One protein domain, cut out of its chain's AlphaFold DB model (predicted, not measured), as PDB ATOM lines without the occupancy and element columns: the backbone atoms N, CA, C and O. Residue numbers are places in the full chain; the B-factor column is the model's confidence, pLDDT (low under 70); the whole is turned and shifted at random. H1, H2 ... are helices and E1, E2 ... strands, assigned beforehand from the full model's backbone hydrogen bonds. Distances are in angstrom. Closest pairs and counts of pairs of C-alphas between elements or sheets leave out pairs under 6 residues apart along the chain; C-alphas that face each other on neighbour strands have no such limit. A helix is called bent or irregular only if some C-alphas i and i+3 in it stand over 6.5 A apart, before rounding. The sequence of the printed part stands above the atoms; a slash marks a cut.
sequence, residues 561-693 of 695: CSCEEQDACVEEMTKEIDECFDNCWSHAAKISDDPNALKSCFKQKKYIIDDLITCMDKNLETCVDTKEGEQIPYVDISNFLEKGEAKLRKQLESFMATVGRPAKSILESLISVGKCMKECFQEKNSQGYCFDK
ATOM      1  N   CYS A 561      93.276  72.352 140.713       84.19
ATOM      2  CA  CYS A 561      92.768  73.445 139.882       84.19
ATOM      3  C   CYS A 561      92.957  73.164 138.382       84.19
ATOM      4  O   CYS A 561      93.900  72.478 137.966       84.19
ATOM      5  N   SER A 562      92.072  73.739 137.568       85.62
ATOM      6  CA  SER A 562      92.252  73.759 136.116       85.62
ATOM      7  C   SER A 562      93.355  74.737 135.704       85.62
ATOM      8  O   SER A 562      93.689  75.652 136.461       85.62
ATOM      9  N   CYS A 563      93.928  74.570 134.510       84.44
ATOM     10  CA  CYS A 563      95.032  75.431 134.066       84.44
ATOM     11  C   CYS A 563      94.628  76.916 133.964       84.44
ATOM     12  O   CYS A 563      95.381  77.780 134.396       84.44
ATOM     13  N   GLU A 564      93.393  77.219 133.544       85.31
ATOM     14  CA  GLU A 564      92.866  78.597 133.548       85.31
ATOM     15  C   GLU A 564      92.769  79.194 134.965       85.31
ATOM     16  O   GLU A 564      93.010  80.383 135.187       85.31
ATOM     17  N   GLU A 565      92.392  78.375 135.951       85.00
ATOM     18  CA  GLU A 565      92.296  78.808 137.344       85.00
ATOM     19  C   GLU A 565      93.679  79.052 137.946       85.00
ATOM     20  O   GLU A 565      93.843  80.040 138.672       85.00
ATOM     21  N   GLN A 566      94.635  78.176 137.614       85.31
ATOM     22  CA  GLN A 566      96.028  78.251 138.035       85.31
ATOM     23  C   GLN A 566      96.697  79.519 137.504       85.31
ATOM     24  O   GLN A 566      97.229  80.277 138.313       85.31
ATOM     25  N   ASP A 567      96.614  79.789 136.200       84.00
ATOM     26  CA  ASP A 567      97.256  80.949 135.563       84.00
ATOM     27  C   ASP A 567      96.835  82.261 136.233       84.00
ATOM     28  O   ASP A 567      97.670  83.068 136.647       84.00
ATOM     29  N   ALA A 568      95.526  82.431 136.431       86.69
ATOM     30  CA  ALA A 568      94.977  83.611 137.088       86.69
ATOM     31  C   ALA A 568      95.463  83.755 138.544       86.69
ATOM     32  O   ALA A 568      95.743  84.867 138.992       86.69
ATOM     33  N   CYS A 569      95.592  82.649 139.285       87.31
ATOM     34  CA  CYS A 569      96.076  82.690 140.666       87.31
ATOM     35  C   CYS A 569      97.591  82.920 140.769       87.31
ATOM     36  O   CYS A 569      98.043  83.588 141.700       87.31
ATOM     37  N   VAL A 570      98.384  82.405 139.826       84.12
ATOM     38  CA  VAL A 570      99.831  82.667 139.755       84.12
ATOM     39  C   VAL A 570     100.094  84.137 139.424       84.12
ATOM     40  O   VAL A 570     100.980  84.750 140.029       84.12
ATOM     41  N   GLU A 571      99.315  84.729 138.516       86.25
ATOM     42  CA  GLU A 571      99.420  86.152 138.173       86.25
ATOM     43  C   GLU A 571      99.084  87.052 139.374       86.25
ATOM     44  O   GLU A 571      99.857  87.958 139.705       86.25
ATOM     45  N   GLU A 572      97.985  86.759 140.079       88.75
ATOM     46  CA  GLU A 572      97.593  87.469 141.302       88.75
ATOM     47  C   GLU A 572      98.698  87.393 142.363       88.75
ATOM     48  O   GLU A 572      99.166  88.419 142.858       88.75
ATOM     49  N   MET A 573      99.205  86.188 142.630       84.62
ATOM     50  CA  MET A 573     100.260  85.958 143.613       84.62
ATOM     51  C   MET A 573     101.563  86.692 143.272       84.62
ATOM     52  O   MET A 573     102.207  87.271 144.149       84.62
ATOM     53  N   THR A 574     101.954  86.706 141.996       83.56
ATOM     54  CA  THR A 574     103.169  87.396 141.536       83.56
ATOM     55  C   THR A 574     103.054  88.905 141.749       83.56
ATOM     56  O   THR A 574     103.996  89.543 142.228       83.56
ATOM     57  N   LYS A 575     101.878  89.475 141.466       88.00
ATOM     58  CA  LYS A 575     101.596  90.894 141.699       88.00
ATOM     59  C   LYS A 575     101.611  91.243 143.187       88.00
ATOM     60  O   LYS A 575     102.159  92.272 143.581       88.00
ATOM     61  N   GLU A 576     101.048  90.385 144.034       89.06
ATOM     62  CA  GLU A 576     101.077  90.589 145.482       89.06
ATOM     63  C   GLU A 576     102.500  90.598 146.043       89.06
ATOM     64  O   GLU A 576     102.827  91.467 146.858       89.06
ATOM     65  N   ILE A 577     103.347  89.672 145.580       86.06
ATOM     66  CA  ILE A 577     104.757  89.581 145.973       86.06
ATOM     67  C   ILE A 577     105.520  90.845 145.565       86.06
ATOM     68  O   ILE A 577     106.295  91.360 146.373       86.06
ATOM     69  N   ASP A 578     105.292  91.375 144.362       85.44
ATOM     70  CA  ASP A 578     105.925  92.617 143.898       85.44
ATOM     71  C   ASP A 578     105.563  93.819 144.769       85.44
ATOM     72  O   ASP A 578     106.435  94.596 145.169       85.44
ATOM     73  N   GLU A 579     104.277  93.971 145.081       89.00
ATOM     74  CA  GLU A 579     103.798  95.065 145.921       89.00
ATOM     75  C   GLU A 579     104.383  94.960 147.339       89.00
ATOM     76  O   GLU A 579     104.846  95.953 147.906       89.00
ATOM     77  N   CYS A 580     104.441  93.748 147.900       90.06
ATOM     78  CA  CYS A 580     105.068  93.514 149.198       90.06
ATOM     79  C   CYS A 580     106.581  93.751 149.173       90.06
ATOM     80  O   CYS A 580     107.127  94.334 150.110       90.06
ATOM     81  N   PHE A 581     107.270  93.368 148.099       87.88
ATOM     82  CA  PHE A 581     108.687  93.668 147.911       87.88
ATOM     83  C   PHE A 581     108.935  95.180 147.875       87.88
ATOM     84  O   PHE A 581     109.867  95.674 148.513       87.88
ATOM     85  N   ASP A 582     108.081  95.931 147.177       87.62
ATOM     86  CA  ASP A 582     108.198  97.382 147.080       87.62
ATOM     87  C   ASP A 582     108.014  98.083 148.427       87.62
ATOM     88  O   ASP A 582     108.816  98.971 148.746       87.62
ATOM     89  N   ASN A 583     107.031  97.646 149.217       87.88
ATOM     90  CA  ASN A 583     106.741  98.175 150.552       87.88
ATOM     91  C   ASN A 583     107.835  97.818 151.573       87.88
ATOM     92  O   ASN A 583     108.214  98.647 152.403       87.88
ATOM     93  N   CYS A 584     108.391  96.608 151.486       89.00
ATOM     94  CA  CYS A 584     109.390  96.105 152.428       89.00
ATOM     95  C   CYS A 584     110.835  96.493 152.089       89.00
ATOM     96  O   CYS A 584     111.735  96.283 152.908       89.00
ATOM     97  N   TRP A 585     111.084  97.094 150.919       86.25
ATOM     98  CA  TRP A 585     112.432  97.475 150.482       86.25
ATOM     99  C   TRP A 585     113.125  98.482 151.412       86.25
ATOM    100  O   TRP A 585     114.352  98.523 151.489       86.25
ATOM    101  N   SER A 586     112.359  99.266 152.173       82.06
ATOM    102  CA  SER A 586     112.889 100.206 153.170       82.06
ATOM    103  C   SER A 586     113.793  99.528 154.215       82.06
ATOM    104  O   SER A 586     114.753 100.137 154.688       82.06
ATOM    105  N   HIS A 587     113.576  98.238 154.507       80.25
ATOM    106  CA  HIS A 587     114.410  97.447 155.418       80.25
ATOM    107  C   HIS A 587     115.787  97.069 154.832       80.25
ATOM    108  O   HIS A 587     116.707  96.758 155.592       80.25
ATOM    109  N   ALA A 588     115.965  97.141 153.507       70.56
ATOM    110  CA  ALA A 588     117.224  96.855 152.809       70.56
ATOM    111  C   ALA A 588     118.199  98.052 152.788       70.56
ATOM    112  O   ALA A 588     119.336  97.914 152.339       70.56
ATOM    113  N   ALA A 589     117.786  99.224 153.292       63.91
ATOM    114  CA  ALA A 589     118.538 100.480 153.189       63.91
ATOM    115  C   ALA A 589     119.921 100.467 153.871       63.91
ATOM    116  O   ALA A 589     120.750 101.323 153.594       63.91
ATOM    117  N   LYS A 590     120.202  99.484 154.738       65.44
ATOM    118  CA  LYS A 590     121.498  99.322 155.421       65.44
ATOM    119  C   LYS A 590     122.568  98.596 154.587       65.44
ATOM    120  O   LYS A 590     123.668  98.380 155.086       65.44
ATOM    121  N   ILE A 591     122.243  98.160 153.364       65.94
ATOM    122  CA  ILE A 591     123.108  97.304 152.528       65.94
ATOM    123  C   ILE A 591     124.030  98.118 151.602       65.94
ATOM    124  O   ILE A 591     125.115  97.648 151.270       65.94
ATOM    125  N   SER A 592     123.613  99.312 151.175       67.75
ATOM    126  CA  SER A 592     124.301 100.120 150.157       67.75
ATOM    127  C   SER A 592     124.077 101.610 150.408       67.75
ATOM    128  O   SER A 592     122.986 101.991 150.829       67.75
ATOM    129  N   ASP A 593     125.074 102.439 150.086       70.62
ATOM    130  CA  ASP A 593     124.990 103.907 150.145       70.62
ATOM    131  C   ASP A 593     123.939 104.477 149.166       70.62
ATOM    132  O   ASP A 593     123.407 105.564 149.388       70.62
ATOM    133  N   ASP A 594     123.585 103.713 148.120       75.31
ATOM    134  CA  ASP A 594     122.441 103.970 147.233       75.31
ATOM    135  C   ASP A 594     121.494 102.748 147.181       75.31
ATOM    136  O   ASP A 594     121.710 101.798 146.413       75.31
ATOM    137  N   PRO A 595     120.433 102.731 148.008       72.00
ATOM    138  CA  PRO A 595     119.475 101.630 148.055       72.00
ATOM    139  C   PRO A 595     118.485 101.623 146.880       72.00
ATOM    140  O   PRO A 595     117.887 100.580 146.603       72.00
ATOM    141  N   ASN A 596     118.310 102.740 146.167       78.25
ATOM    142  CA  ASN A 596     117.377 102.842 145.041       78.25
ATOM    143  C   ASN A 596     117.998 102.305 143.747       78.25
ATOM    144  O   ASN A 596     117.326 101.589 143.000       78.25
ATOM    145  N   ALA A 597     119.288 102.566 143.510       78.75
ATOM    146  CA  ALA A 597     120.025 101.933 142.416       78.75
ATOM    147  C   ALA A 597     120.081 100.407 142.583       78.75
ATOM    148  O   ALA A 597     119.846  99.666 141.625       78.75
ATOM    149  N   LEU A 598     120.299  99.928 143.814       76.81
ATOM    150  CA  LEU A 598     120.266  98.500 144.128       76.81
ATOM    151  C   LEU A 598     118.874  97.901 143.860       76.81
ATOM    152  O   LEU A 598     118.775  96.862 143.206       76.81
ATOM    153  N   LYS A 599     117.796  98.589 144.271       80.38
ATOM    154  CA  LYS A 599     116.406  98.193 143.972       80.38
ATOM    155  C   LYS A 599     116.163  98.047 142.475       80.38
ATOM    156  O   LYS A 599     115.589  97.054 142.030       80.38
ATOM    157  N   SER A 600     116.604  99.041 141.705       80.69
ATOM    158  CA  SER A 600     116.465  99.067 140.251       80.69
ATOM    159  C   SER A 600     117.219  97.904 139.600       80.69
ATOM    160  O   SER A 600     116.677  97.240 138.723       80.69
ATOM    161  N   CYS A 601     118.417  97.574 140.096       78.31
ATOM    162  CA  CYS A 601     119.183  96.412 139.642       78.31
ATOM    163  C   CYS A 601     118.433  95.092 139.889       78.31
ATOM    164  O   CYS A 601     118.331  94.265 138.983       78.31
ATOM    165  N   PHE A 602     117.844  94.910 141.076       77.31
ATOM    166  CA  PHE A 602     117.030  93.725 141.371       77.31
ATOM    167  C   PHE A 602     115.779  93.649 140.490       77.31
ATOM    168  O   PHE A 602     115.519  92.598 139.906       77.31
ATOM    169  N   LYS A 603     115.060  94.764 140.304       80.25
ATOM    170  CA  LYS A 603     113.909  94.826 139.388       80.25
ATOM    171  C   LYS A 603     114.304  94.527 137.941       80.25
ATOM    172  O   LYS A 603     113.601  93.791 137.260       80.25
ATOM    173  N   GLN A 604     115.459  95.012 137.484       83.81
ATOM    174  CA  GLN A 604     115.972  94.724 136.142       83.81
ATOM    175  C   GLN A 604     116.287  93.235 135.939       83.81
ATOM    176  O   GLN A 604     116.270  92.757 134.810       83.81
ATOM    177  N   LYS A 605     116.580  92.489 137.010       79.00
ATOM    178  CA  LYS A 605     116.839  91.041 136.964       79.00
ATOM    179  C   LYS A 605     115.604  90.183 137.242       79.00
ATOM    180  O   LYS A 605     115.714  88.961 137.167       79.00
ATOM    181  N   LYS A 606     114.440  90.793 137.494       79.06
ATOM    182  CA  LYS A 606     113.185  90.088 137.788       79.06
ATOM    183  C   LYS A 606     112.766  89.119 136.676       79.06
ATOM    184  O   LYS A 606     112.320  88.022 136.992       79.06
ATOM    185  N   TYR A 607     113.022  89.464 135.410       78.25
ATOM    186  CA  TYR A 607     112.696  88.608 134.260       78.25
ATOM    187  C   TYR A 607     113.235  87.174 134.396       78.25
ATOM    188  O   TYR A 607     112.620  86.248 133.898       78.25
ATOM    189  N   ILE A 608     114.350  86.968 135.113       70.06
ATOM    190  CA  ILE A 608     114.919  85.633 135.352       70.06
ATOM    191  C   ILE A 608     113.953  84.758 136.167       70.06
ATOM    192  O   ILE A 608     113.846  83.558 135.924       70.06
ATOM    193  N   ILE A 609     113.279  85.352 137.153       69.12
ATOM    194  CA  ILE A 609     112.300  84.669 138.005       69.12
ATOM    195  C   ILE A 609     110.997  84.470 137.231       69.12
ATOM    196  O   ILE A 609     110.460  83.367 137.253       69.12
ATOM    197  N   ASP A 610     110.539  85.486 136.500       75.38
ATOM    198  CA  ASP A 610     109.325  85.398 135.678       75.38
ATOM    199  C   ASP A 610     109.471  84.322 134.582       75.38
ATOM    200  O   ASP A 610     108.570  83.503 134.385       75.38
ATOM    201  N   ASP A 611     110.641  84.240 133.939       75.00
ATOM    202  CA  ASP A 611     110.986  83.195 132.973       75.00
ATOM    203  C   ASP A 611     111.015  81.813 133.632       75.00
ATOM    204  O   ASP A 611     110.549  80.839 133.045       75.00
ATOM    205  N   LEU A 612     111.540  81.704 134.858       63.75
ATOM    206  CA  LEU A 612     111.573  80.444 135.598       63.75
ATOM    207  C   LEU A 612     110.163  79.973 135.975       63.75
ATOM    208  O   LEU A 612     109.869  78.795 135.792       63.75
ATOM    209  N   ILE A 613     109.304  80.870 136.468       71.44
ATOM    210  CA  ILE A 613     107.909  80.568 136.827       71.44
ATOM    211  C   ILE A 613     107.140  80.144 135.578       71.44
ATOM    212  O   ILE A 613     106.574  79.056 135.559       71.44
ATOM    213  N   THR A 614     107.225  80.930 134.500       71.81
ATOM    214  CA  THR A 614     106.601  80.611 133.204       71.81
ATOM    215  C   THR A 614     107.100  79.276 132.649       71.81
ATOM    216  O   THR A 614     106.360  78.518 132.027       71.81
ATOM    217  N   CYS A 615     108.381  78.967 132.848       64.31
ATOM    218  CA  CYS A 615     108.977  77.712 132.410       64.31
ATOM    219  C   CYS A 615     108.500  76.530 133.262       64.31
ATOM    220  O   CYS A 615     108.205  75.470 132.713       64.31
ATOM    221  N   MET A 616     108.407  76.695 134.583       63.66
ATOM    222  CA  MET A 616     107.886  75.674 135.492       63.66
ATOM    223  C   MET A 616     106.425  75.359 135.198       63.66
ATOM    224  O   MET A 616     106.096  74.187 135.051       63.66
ATOM    225  N   ASP A 617     105.603  76.390 135.051       65.75
ATOM    226  CA  ASP A 617     104.185  76.296 134.716       65.75
ATOM    227  C   ASP A 617     103.957  75.531 133.398       65.75
ATOM    228  O   ASP A 617     103.220  74.552 133.350       65.75
ATOM    229  N   LYS A 618     104.731  75.849 132.353       62.88
ATOM    230  CA  LYS A 618     104.621  75.177 131.044       62.88
ATOM    231  C   LYS A 618     105.123  73.733 130.989       62.88
ATOM    232  O   LYS A 618     104.850  73.047 130.006       62.88
ATOM    233  N   ASN A 619     105.931  73.281 131.948       57.03
ATOM    234  CA  ASN A 619     106.642  71.995 131.849       57.03
ATOM    235  C   ASN A 619     106.410  71.050 133.036       57.03
ATOM    236  O   ASN A 619     106.943  69.936 133.045       57.03
ATOM    237  N   LEU A 620     105.660  71.475 134.049       63.00
ATOM    238  CA  LEU A 620     105.191  70.624 135.134       63.00
ATOM    239  C   LEU A 620     103.676  70.478 134.978       63.00
ATOM    240  O   LEU A 620     102.970  71.472 134.916       63.00
ATOM    241  N   GLU A 621     103.179  69.242 134.926       63.38
ATOM    242  CA  GLU A 621     101.739  68.938 134.905       63.38
ATOM    243  C   GLU A 621     101.137  69.225 136.296       63.38
ATOM    244  O   GLU A 621     100.891  68.316 137.090       63.38
ATOM    245  N   THR A 622     101.005  70.506 136.649       70.56
ATOM    246  CA  THR A 622     100.478  70.952 137.948       70.56
ATOM    247  C   THR A 622      98.979  71.226 137.921       70.56
ATOM    248  O   THR A 622      98.359  71.223 138.982       70.56
ATOM    249  N   CYS A 623      98.386  71.375 136.736       78.50
ATOM    250  CA  CYS A 623      96.958  71.605 136.516       78.50
ATOM    251  C   CYS A 623      96.338  70.534 135.610       78.50
ATOM    252  O   CYS A 623      97.046  69.788 134.931       78.50
ATOM    253  N   VAL A 624      95.005  70.468 135.608       81.31
ATOM    254  CA  VAL A 624      94.221  69.600 134.715       81.31
ATOM    255  C   VAL A 624      93.505  70.459 133.667       81.31
ATOM    256  O   VAL A 624      93.059  71.564 133.965       81.31
ATOM    257  N   ASP A 625      93.348  69.959 132.441       78.44
ATOM    258  CA  ASP A 625      92.609  70.667 131.379       78.44
ATOM    259  C   ASP A 625      91.083  70.703 131.625       78.44
ATOM    260  O   ASP A 625      90.345  71.434 130.964       78.44
ATOM    261  N   THR A 626      90.584  69.904 132.573       76.06
ATOM    262  CA  THR A 626      89.168  69.809 132.942       76.06
ATOM    263  C   THR A 626      88.883  70.516 134.264       76.06
ATOM    264  O   THR A 626      89.712  70.536 135.169       76.06
ATOM    265  N   LYS A 627      87.660  71.044 134.418       73.31
ATOM    266  CA  LYS A 627      87.185  71.626 135.692       73.31
ATOM    267  C   LYS A 627      87.023  70.594 136.815       73.31
ATOM    268  O   LYS A 627      86.880  70.954 137.975       73.31
ATOM    269  N   GLU A 628      87.065  69.310 136.481       74.94
ATOM    270  CA  GLU A 628      87.072  68.202 137.431       74.94
ATOM    271  C   GLU A 628      88.502  67.658 137.522       74.94
ATOM    272  O   GLU A 628      88.946  66.922 136.641       74.94
ATOM    273  N   GLY A 629      89.243  68.091 138.544       73.69
ATOM    274  CA  GLY A 629      90.596  67.613 138.842       73.69
ATOM    275  C   GLY A 629      90.604  66.525 139.918       73.69
ATOM    276  O   GLY A 629      89.672  66.424 140.721       73.69
ATOM    277  N   GLU A 630      91.663  65.713 139.959       82.06
ATOM    278  CA  GLU A 630      91.848  64.716 141.022       82.06
ATOM    279  C   GLU A 630      92.028  65.387 142.399       82.06
ATOM    280  O   GLU A 630      92.448  66.540 142.515       82.06
ATOM    281  N   GLN A 631      91.692  64.662 143.469       81.81
ATOM    282  CA  GLN A 631      91.878  65.131 144.842       81.81
ATOM    283  C   GLN A 631      93.352  65.002 145.242       81.81
ATOM    284  O   GLN A 631      93.875  63.892 145.373       81.81
ATOM    285  N   ILE A 632      94.017  66.134 145.468       82.31
ATOM    286  CA  ILE A 632      95.419  66.207 145.884       82.31
ATOM    287  C   ILE A 632      95.535  66.609 147.363       82.31
ATOM    288  O   ILE A 632      94.670  67.307 147.885       82.31
ATOM    289  N   PRO A 633      96.593  66.198 148.084       81.50
ATOM    290  CA  PRO A 633      96.785  66.601 149.477       81.50
ATOM    291  C   PRO A 633      96.969  68.120 149.599       81.50
ATOM    292  O   PRO A 633      97.899  68.666 149.003       81.50
ATOM    293  N   TYR A 634      96.138  68.774 150.413       82.69
ATOM    294  CA  TYR A 634      96.187  70.216 150.641       82.69
ATOM    295  C   TYR A 634      97.483  70.623 151.355       82.69
ATOM    296  O   TYR A 634      97.888  70.001 152.347       82.69
ATOM    297  N   VAL A 635      98.142  71.667 150.848       82.06
ATOM    298  CA  VAL A 635      99.335  72.274 151.450       82.06
ATOM    299  C   VAL A 635      98.978  73.690 151.875       82.06
ATOM    300  O   VAL A 635      98.731  74.546 151.034       82.06
ATOM    301  N   ASP A 636      99.005  73.935 153.181       83.62
ATOM    302  CA  ASP A 636      98.727  75.245 153.759       83.62
ATOM    303  C   ASP A 636      99.932  76.171 153.531       83.62
ATOM    304  O   ASP A 636     101.020  75.965 154.086       83.62
ATOM    305  N   ILE A 637      99.741  77.181 152.677       83.88
ATOM    306  CA  ILE A 637     100.788  78.127 152.271       83.88
ATOM    307  C   ILE A 637     101.263  78.962 153.469       83.88
ATOM    308  O   ILE A 637     102.463  79.211 153.601       83.88
ATOM    309  N   SER A 638     100.373  79.342 154.390       84.75
ATOM    310  CA  SER A 638     100.749  80.095 155.593       84.75
ATOM    311  C   SER A 638     101.619  79.251 156.524       84.75
ATOM    312  O   SER A 638     102.699  79.682 156.933       84.75
ATOM    313  N   ASN A 639     101.215  78.007 156.778       85.50
ATOM    314  CA  ASN A 639     101.981  77.064 157.594       85.50
ATOM    315  C   ASN A 639     103.338  76.721 156.945       85.50
ATOM    316  O   ASN A 639     104.355  76.583 157.632       85.50
ATOM    317  N   PHE A 640     103.375  76.633 155.611       84.88
ATOM    318  CA  PHE A 640     104.600  76.449 154.835       84.88
ATOM    319  C   PHE A 640     105.567  77.624 155.002       84.88
ATOM    320  O   PHE A 640     106.752  77.402 155.272       84.88
ATOM    321  N   LEU A 641     105.077  78.862 154.891       85.00
ATOM    322  CA  LEU A 641     105.882  80.072 155.069       85.00
ATOM    323  C   LEU A 641     106.419  80.192 156.502       85.00
ATOM    324  O   LEU A 641     107.607  80.464 156.685       85.00
ATOM    325  N   GLU A 642     105.600  79.912 157.517       86.69
ATOM    326  CA  GLU A 642     106.018  79.945 158.926       86.69
ATOM    327  C   GLU A 642     107.082  78.891 159.254       86.69
ATOM    328  O   GLU A 642     108.138  79.199 159.822       86.69
ATOM    329  N   LYS A 643     106.847  77.634 158.861       84.88
ATOM    330  CA  LYS A 643     107.815  76.545 159.064       84.88
ATOM    331  C   LYS A 643     109.085  76.768 158.250       84.88
ATOM    332  O   LYS A 643     110.179  76.425 158.717       84.88
ATOM    333  N   GLY A 644     108.954  77.337 157.053       82.88
ATOM    334  CA  GLY A 644     110.059  77.745 156.191       82.88
ATOM    335  C   GLY A 644     110.951  78.778 156.871       82.88
ATOM    336  O   GLY A 644     112.154  78.543 157.007       82.88
ATOM    337  N   GLU A 645     110.364  79.864 157.379       84.38
ATOM    338  CA  GLU A 645     111.077  80.915 158.112       84.38
ATOM    339  C   GLU A 645     111.792  80.353 159.344       84.38
ATOM    340  O   GLU A 645     112.992  80.571 159.505       84.38
ATOM    341  N   ALA A 646     111.099  79.582 160.189       84.06
ATOM    342  CA  ALA A 646     111.685  79.024 161.408       84.06
ATOM    343  C   ALA A 646     112.919  78.151 161.111       84.06
ATOM    344  O   ALA A 646     113.931  78.194 161.821       84.06
ATOM    345  N   LYS A 647     112.862  77.371 160.026       81.94
ATOM    346  CA  LYS A 647     113.964  76.512 159.585       81.94
ATOM    347  C   LYS A 647     115.118  77.317 158.989       81.94
ATOM    348  O   LYS A 647     116.273  77.019 159.305       81.94
ATOM    349  N   LEU A 648     114.819  78.328 158.170       79.06
ATOM    350  CA  LEU A 648     115.805  79.226 157.565       79.06
ATOM    351  C   LEU A 648     116.535  80.041 158.641       79.06
ATOM    352  O   LEU A 648     117.762  80.099 158.659       79.06
ATOM    353  N   ARG A 649     115.784  80.587 159.600       81.94
ATOM    354  CA  ARG A 649     116.296  81.368 160.726       81.94
ATOM    355  C   ARG A 649     117.240  80.554 161.603       81.94
ATOM    356  O   ARG A 649     118.338  81.016 161.885       81.94
ATOM    357  N   LYS A 650     116.886  79.307 161.937       81.88
ATOM    358  CA  LYS A 650     117.766  78.403 162.699       81.88
ATOM    359  C   LYS A 650     119.096  78.126 161.982       81.88
ATOM    360  O   LYS A 650     120.131  77.999 162.632       81.88
ATOM    361  N   GLN A 651     119.085  78.019 160.650       77.25
ATOM    362  CA  GLN A 651     120.312  77.852 159.857       77.25
ATOM    363  C   GLN A 651     121.136  79.143 159.807       77.25
ATOM    364  O   GLN A 651     122.352  79.096 160.001       77.25
ATOM    365  N   LEU A 652     120.482  80.287 159.604       72.81
ATOM    366  CA  LEU A 652     121.136  81.590 159.584       72.81
ATOM    367  C   LEU A 652     121.746  81.963 160.939       72.81
ATOM    368  O   LEU A 652     122.850  82.490 160.960       72.81
ATOM    369  N   GLU A 653     121.092  81.669 162.063       77.69
ATOM    370  CA  GLU A 653     121.619  81.946 163.409       77.69
ATOM    371  C   GLU A 653     122.917  81.168 163.684       77.69
ATOM    372  O   GLU A 653     123.890  81.737 164.185       77.69
ATOM    373  N   SER A 654     122.988  79.901 163.260       73.56
ATOM    374  CA  SER A 654     124.227  79.110 163.314       73.56
ATOM    375  C   SER A 654     125.330  79.686 162.418       73.56
ATOM    376  O   SER A 654     126.506  79.622 162.773       73.56
ATOM    377  N   PHE A 655     124.973  80.237 161.256       68.31
ATOM    378  CA  PHE A 655     125.925  80.861 160.337       68.31
ATOM    379  C   PHE A 655     126.422  82.217 160.867       68.31
ATOM    380  O   PHE A 655     127.625  82.470 160.869       68.31
ATOM    381  N   MET A 656     125.533  83.049 161.420       67.25
ATOM    382  CA  MET A 656     125.861  84.348 162.028       67.25
ATOM    383  C   MET A 656     126.852  84.239 163.186       67.25
ATOM    384  O   MET A 656     127.639  85.160 163.392       67.25
ATOM    385  N   ALA A 657     126.854  83.120 163.915       70.62
ATOM    386  CA  ALA A 657     127.823  82.863 164.979       70.62
ATOM    387  C   ALA A 657     129.272  82.698 164.469       70.62
ATOM    388  O   ALA A 657     130.209  82.812 165.253       70.62
ATOM    389  N   THR A 658     129.461  82.451 163.166       66.56
ATOM    390  CA  THR A 658     130.759  82.085 162.567       66.56
ATOM    391  C   THR A 658     131.342  83.189 161.667       66.56
ATOM    392  O   THR A 658     132.493  83.107 161.245       66.56
ATOM    393  N   VAL A 659     130.570  84.233 161.348       64.69
ATOM    394  CA  VAL A 659     130.880  85.197 160.275       64.69
ATOM    395  C   VAL A 659     131.263  86.579 160.829       64.69
ATOM    396  O   VAL A 659     130.738  87.031 161.845       64.69
ATOM    397  N   GLY A 660     132.187  87.275 160.153       68.19
ATOM    398  CA  GLY A 660     132.659  88.616 160.535       68.19
ATOM    399  C   GLY A 660     131.597  89.729 160.440       68.19
ATOM    400  O   GLY A 660     130.598  89.604 159.730       68.19
ATOM    401  N   ARG A 661     131.835  90.862 161.128       62.84
ATOM    402  CA  ARG A 661     130.878  91.991 161.268       62.84
ATOM    403  C   ARG A 661     130.241  92.507 159.957       62.84
ATOM    404  O   ARG A 661     129.037  92.755 159.992       62.84
ATOM    405  N   PRO A 662     130.957  92.659 158.821       59.31
ATOM    406  CA  PRO A 662     130.367  93.222 157.598       59.31
ATOM    407  C   PRO A 662     129.267  92.331 157.010       59.31
ATOM    408  O   PRO A 662     128.176  92.795 156.692       59.31
ATOM    409  N   ALA A 663     129.522  91.023 156.943       64.00
ATOM    410  CA  ALA A 663     128.559  90.059 156.422       64.00
ATOM    411  C   ALA A 663     127.384  89.827 157.390       64.00
ATOM    412  O   ALA A 663     126.281  89.533 156.939       64.00
ATOM    413  N   LYS A 664     127.577  90.046 158.699       74.50
ATOM    414  CA  LYS A 664     126.491  90.010 159.689       74.50
ATOM    415  C   LYS A 664     125.439  91.106 159.449       74.50
ATOM    416  O   LYS A 664     124.253  90.800 159.444       74.50
ATOM    417  N   SER A 665     125.863  92.343 159.170       71.12
ATOM    418  CA  SER A 665     124.950  93.476 158.903       71.12
ATOM    419  C   SER A 665     124.088  93.264 157.650       71.12
ATOM    420  O   SER A 665     122.891  93.560 157.642       71.12
ATOM    421  N   ILE A 666     124.689  92.713 156.591       73.00
ATOM    422  CA  ILE A 666     123.976  92.378 155.349       73.00
ATOM    423  C   ILE A 666     122.930  91.294 155.625       73.00
ATOM    424  O   ILE A 666     121.779  91.410 155.208       73.00
ATOM    425  N   LEU A 667     123.318  90.260 156.372       72.94
ATOM    426  CA  LEU A 667     122.452  89.127 156.658       72.94
ATOM    427  C   LEU A 667     121.259  89.509 157.554       72.94
ATOM    428  O   LEU A 667     120.138  89.094 157.278       72.94
ATOM    429  N   GLU A 668     121.468  90.352 158.569       79.75
ATOM    430  CA  GLU A 668     120.389  90.894 159.413       79.75
ATOM    431  C   GLU A 668     119.388  91.733 158.605       79.75
ATOM    432  O   GLU A 668     118.177  91.640 158.817       79.75
ATOM    433  N   SER A 669     119.880  92.508 157.635       79.19
ATOM    434  CA  SER A 669     119.031  93.316 156.752       79.19
ATOM    435  C   SER A 669     118.179  92.433 155.831       79.19
ATOM    436  O   SER A 669     116.980  92.667 155.694       79.19
ATOM    437  N   LEU A 670     118.757  91.363 155.274       78.38
ATOM    438  CA  LEU A 670     118.026  90.381 154.462       78.38
ATOM    439  C   LEU A 670     116.949  89.639 155.267       78.38
ATOM    440  O   LEU A 670     115.844  89.446 154.763       78.38
ATOM    441  N   ILE A 671     117.233  89.271 156.524       81.31
ATOM    442  CA  ILE A 671     116.229  88.680 157.427       81.31
ATOM    443  C   ILE A 671     115.065  89.656 157.636       81.31
ATOM    444  O   ILE A 671     113.906  89.248 157.573       81.31
ATOM    445  N   SER A 672     115.358  90.938 157.874       83.88
ATOM    446  CA  SER A 672     114.325  91.953 158.106       83.88
ATOM    447  C   SER A 672     113.419  92.151 156.890       83.88
ATOM    448  O   SER A 672     112.207  92.269 157.059       83.88
ATOM    449  N   VAL A 673     113.988  92.171 155.681       85.19
ATOM    450  CA  VAL A 673     113.216  92.270 154.431       85.19
ATOM    451  C   VAL A 673     112.341  91.031 154.250       85.19
ATOM    452  O   VAL A 673     111.144  91.165 154.018       85.19
ATOM    453  N   GLY A 674     112.907  89.832 154.427       84.69
ATOM    454  CA  GLY A 674     112.164  88.576 154.298       84.69
ATOM    455  C   GLY A 674     111.006  88.457 155.292       84.69
ATOM    456  O   GLY A 674     109.915  88.035 154.914       84.69
ATOM    457  N   LYS A 675     111.209  88.893 156.543       87.50
ATOM    458  CA  LYS A 675     110.156  88.921 157.565       87.50
ATOM    459  C   LYS A 675     109.015  89.869 157.181       87.50
ATOM    460  O   LYS A 675     107.861  89.454 157.221       87.50
ATOM    461  N   CYS A 676     109.340  91.094 156.763       89.88
ATOM    462  CA  CYS A 676     108.345  92.064 156.302       89.88
ATOM    463  C   CYS A 676     107.558  91.526 155.098       89.88
ATOM    464  O   CYS A 676     106.332  91.613 155.073       89.88
ATOM    465  N   MET A 677     108.243  90.922 154.118       89.06
ATOM    466  CA  MET A 677     107.583  90.356 152.938       89.06
ATOM    467  C   MET A 677     106.605  89.244 153.313       89.06
ATOM    468  O   MET A 677     105.497  89.217 152.786       89.06
ATOM    469  N   LYS A 678     106.989  88.357 154.240       89.19
ATOM    470  CA  LYS A 678     106.107  87.302 154.747       89.19
ATOM    471  C   LYS A 678     104.857  87.889 155.407       89.19
ATOM    472  O   LYS A 678     103.756  87.477 155.069       89.19
ATOM    473  N   GLU A 679     105.034  88.840 156.323       90.44
ATOM    474  CA  GLU A 679     103.927  89.477 157.051       90.44
ATOM    475  C   GLU A 679     102.971  90.197 156.088       90.44
ATOM    476  O   GLU A 679     101.771  89.943 156.129       90.44
ATOM    477  N   CYS A 680     103.501  90.985 155.145       91.56
ATOM    478  CA  CYS A 680     102.711  91.647 154.103       91.56
ATOM    479  C   CYS A 680     101.926  90.647 153.237       91.56
ATOM    480  O   CYS A 680     100.753  90.859 152.930       91.56
ATOM    481  N   PHE A 681     102.561  89.537 152.853       88.94
ATOM    482  CA  PHE A 681     101.941  88.529 151.999       88.94
ATOM    483  C   PHE A 681     100.840  87.737 152.725       88.94
ATOM    484  O   PHE A 681      99.798  87.448 152.137       88.94
ATOM    485  N   GLN A 682     101.032  87.428 154.013       88.19
ATOM    486  CA  GLN A 682     100.006  86.804 154.857       88.19
ATOM    487  C   GLN A 682      98.837  87.756 155.142       88.19
ATOM    488  O   GLN A 682      97.688  87.325 155.131       88.19
ATOM    489  N   GLU A 683      99.103  89.046 155.362       89.62
ATOM    490  CA  GLU A 683      98.063  90.051 155.614       89.62
ATOM    491  C   GLU A 683      97.107  90.186 154.421       89.62
ATOM    492  O   GLU A 683      95.884  90.132 154.590       89.62
ATOM    493  N   LYS A 684      97.660  90.265 153.204       87.25
ATOM    494  CA  LYS A 684      96.875  90.305 151.960       87.25
ATOM    495  C   LYS A 684      96.011  89.064 151.746       87.25
ATOM    496  O   LYS A 684      94.876  89.179 151.293       87.25
ATOM    497  N   ASN A 685      96.514  87.899 152.144       86.12
ATOM    498  CA  ASN A 685      95.829  86.616 151.993       86.12
ATOM    499  C   ASN A 685      95.103  86.155 153.269       86.12
ATOM    500  O   ASN A 685      94.774  84.979 153.414       86.12
ATOM    501  N   SER A 686      94.793  87.071 154.190       81.94
ATOM    502  CA  SER A 686      94.089  86.758 155.446       81.94
ATOM    503  C   SER A 686      92.684  86.166 155.247       81.94
ATOM    504  O   SER A 686      92.171  85.492 156.136       81.94
ATOM    505  N   GLN A 687      92.076  86.378 154.074       80.25
ATOM    506  CA  GLN A 687      90.787  85.799 153.670       80.25
ATOM    507  C   GLN A 687      90.931  84.520 152.817       80.25
ATOM    508  O   GLN A 687      90.007  84.164 152.087       80.25
ATOM    509  N   GLY A 688      92.088  83.854 152.868       80.31
ATOM    510  CA  GLY A 688      92.435  82.706 152.026       80.31
ATOM    511  C   GLY A 688      93.207  83.116 150.772       80.31
ATOM    512  O   GLY A 688      93.065  84.242 150.278       80.31
ATOM    513  N   TYR A 689      94.027  82.203 150.254       84.75
ATOM    514  CA  TYR A 689      94.783  82.406 149.019       84.75
ATOM    515  C   TYR A 689      93.873  82.240 147.794       84.75
ATOM    516  O   TYR A 689      92.816  81.617 147.880       84.75
ATOM    517  N   CYS A 690      94.268  82.769 146.628       84.75
ATOM    518  CA  CYS A 690      93.484  82.610 145.388       84.75
ATOM    519  C   CYS A 690      93.129  81.138 145.099       84.75
ATOM    520  O   CYS A 690      92.001  80.836 144.712       84.75
ATOM    521  N   PHE A 691      94.062  80.221 145.379       79.94
ATOM    522  CA  PHE A 691      93.869  78.775 145.234       79.94
ATOM    523  C   PHE A 691      92.844  78.174 146.205       79.94
ATOM    524  O   PHE A 691      92.258  77.145 145.894       79.94
ATOM    525  N   ASP A 692      92.596  78.814 147.351       78.06
ATOM    526  CA  ASP A 692      91.608  78.358 148.338       78.06
ATOM    527  C   ASP A 692      90.190  78.861 148.012       78.06
ATOM    528  O   ASP A 692      89.206  78.337 148.526       78.06
ATOM    529  N   LYS A 693      90.076  79.914 147.191       76.12
ATOM    530  CA  LYS A 693      88.814  80.620 146.908       76.12
ATOM    531  C   LYS A 693      88.069  80.099 145.676       76.12
ATOM    532  O   LYS A 693      86.913  80.471 145.478       76.12
TER     533      LYS A 693
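This is residues 561 to 693 of the 695 residues of the protein "NRF domain-containing protein" of Halicephalobus sp. NKZ332 (UniProt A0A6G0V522). A loose helical hairpin, H4 and H5, makes one side of this elongated domain; the long helix H1 packs on H5 at a slant with its residues 576 to 588, and H2 and H3 run back along another side of H1. From H3 a long link leads to the short strand E1 and on into H4, and the small helix H6 packs on H1 at residues 566 to 573. The printed part has 133 residues with six named helices and one named strand, in the order H1, H2, H3, E1, H4, H5, H6, and the class is mostly helix. The whole is loose, with a radius of gyration of the C-alphas of 17.6 A and spans of 55 by 31 by 28 A.

Find C-alpha 563 at (95.032, 75.431, 134.066); from there H1 runs through residues 563 to 588, 36.1 A from first to last C-alpha. It has a kink of 38 degrees near residue 582 and is irregular, but only just: C-alphas 583 and 586 are 7.0 A apart. Next come H2, residues 595 to 604, and H3, residues 607 to 619, 17.8 A long. E1 is residues 631 to 635. H4, residues 637 to 656, begins at C-alpha 637 (100.788, 78.127, 152.271) and is 27.6 A long. H5 covers residues 661 to 684 in 35.3 A, and H6, residues 690 to 693, ends at C-alpha 693 (88.814, 80.620, 146.908).

Begin at H1, which touches H5 with residues 576 to 588 alone, at a steep tilt of 45 degrees, opposite ways. Their closest C-alphas are those of His 587 and Val 673, 5.4 A apart. H1 touches H6 with residues 566 to 573 alone; look at the C-alphas of Cys 569 and Cys 690, the closest, 5.4 A apart. H1 and H2 are close but not clearly touching, with the C-alphas of Ala 588 and Pro 595 the closest at 7.1 A, and run opposite ways at a shallow tilt of 19 degrees. H1 and H3 are near each other, with 9 pairs of C-alphas within 10 A. H2 and H3 meet only through their link, and so do E1 and H4. H4 and H5 form a helical hairpin: they touch, opposite ways at a shallow tilt of 8 degrees, the closest C-alphas being those of Met 656 and Lys 664, 6.2 A apart. H1 and H4 are apart. E1 pairs with no named strand. In H2, H3, H4 and H5 every O i to N i+4 pair is within hydrogen-bond range; in H1 19 of 22 are, and H6 is too short for such a pair.

The C-alphas of Glu 628 and Arg 661 are the two farthest apart, 55.3 A. The printed part has no cut. The link from H3 to E1, 11 residues, is long. The mean pLDDT of the printed part is 78.9; among the residues under 70 are 589 to 592, 615 to 621 and 658 to 663.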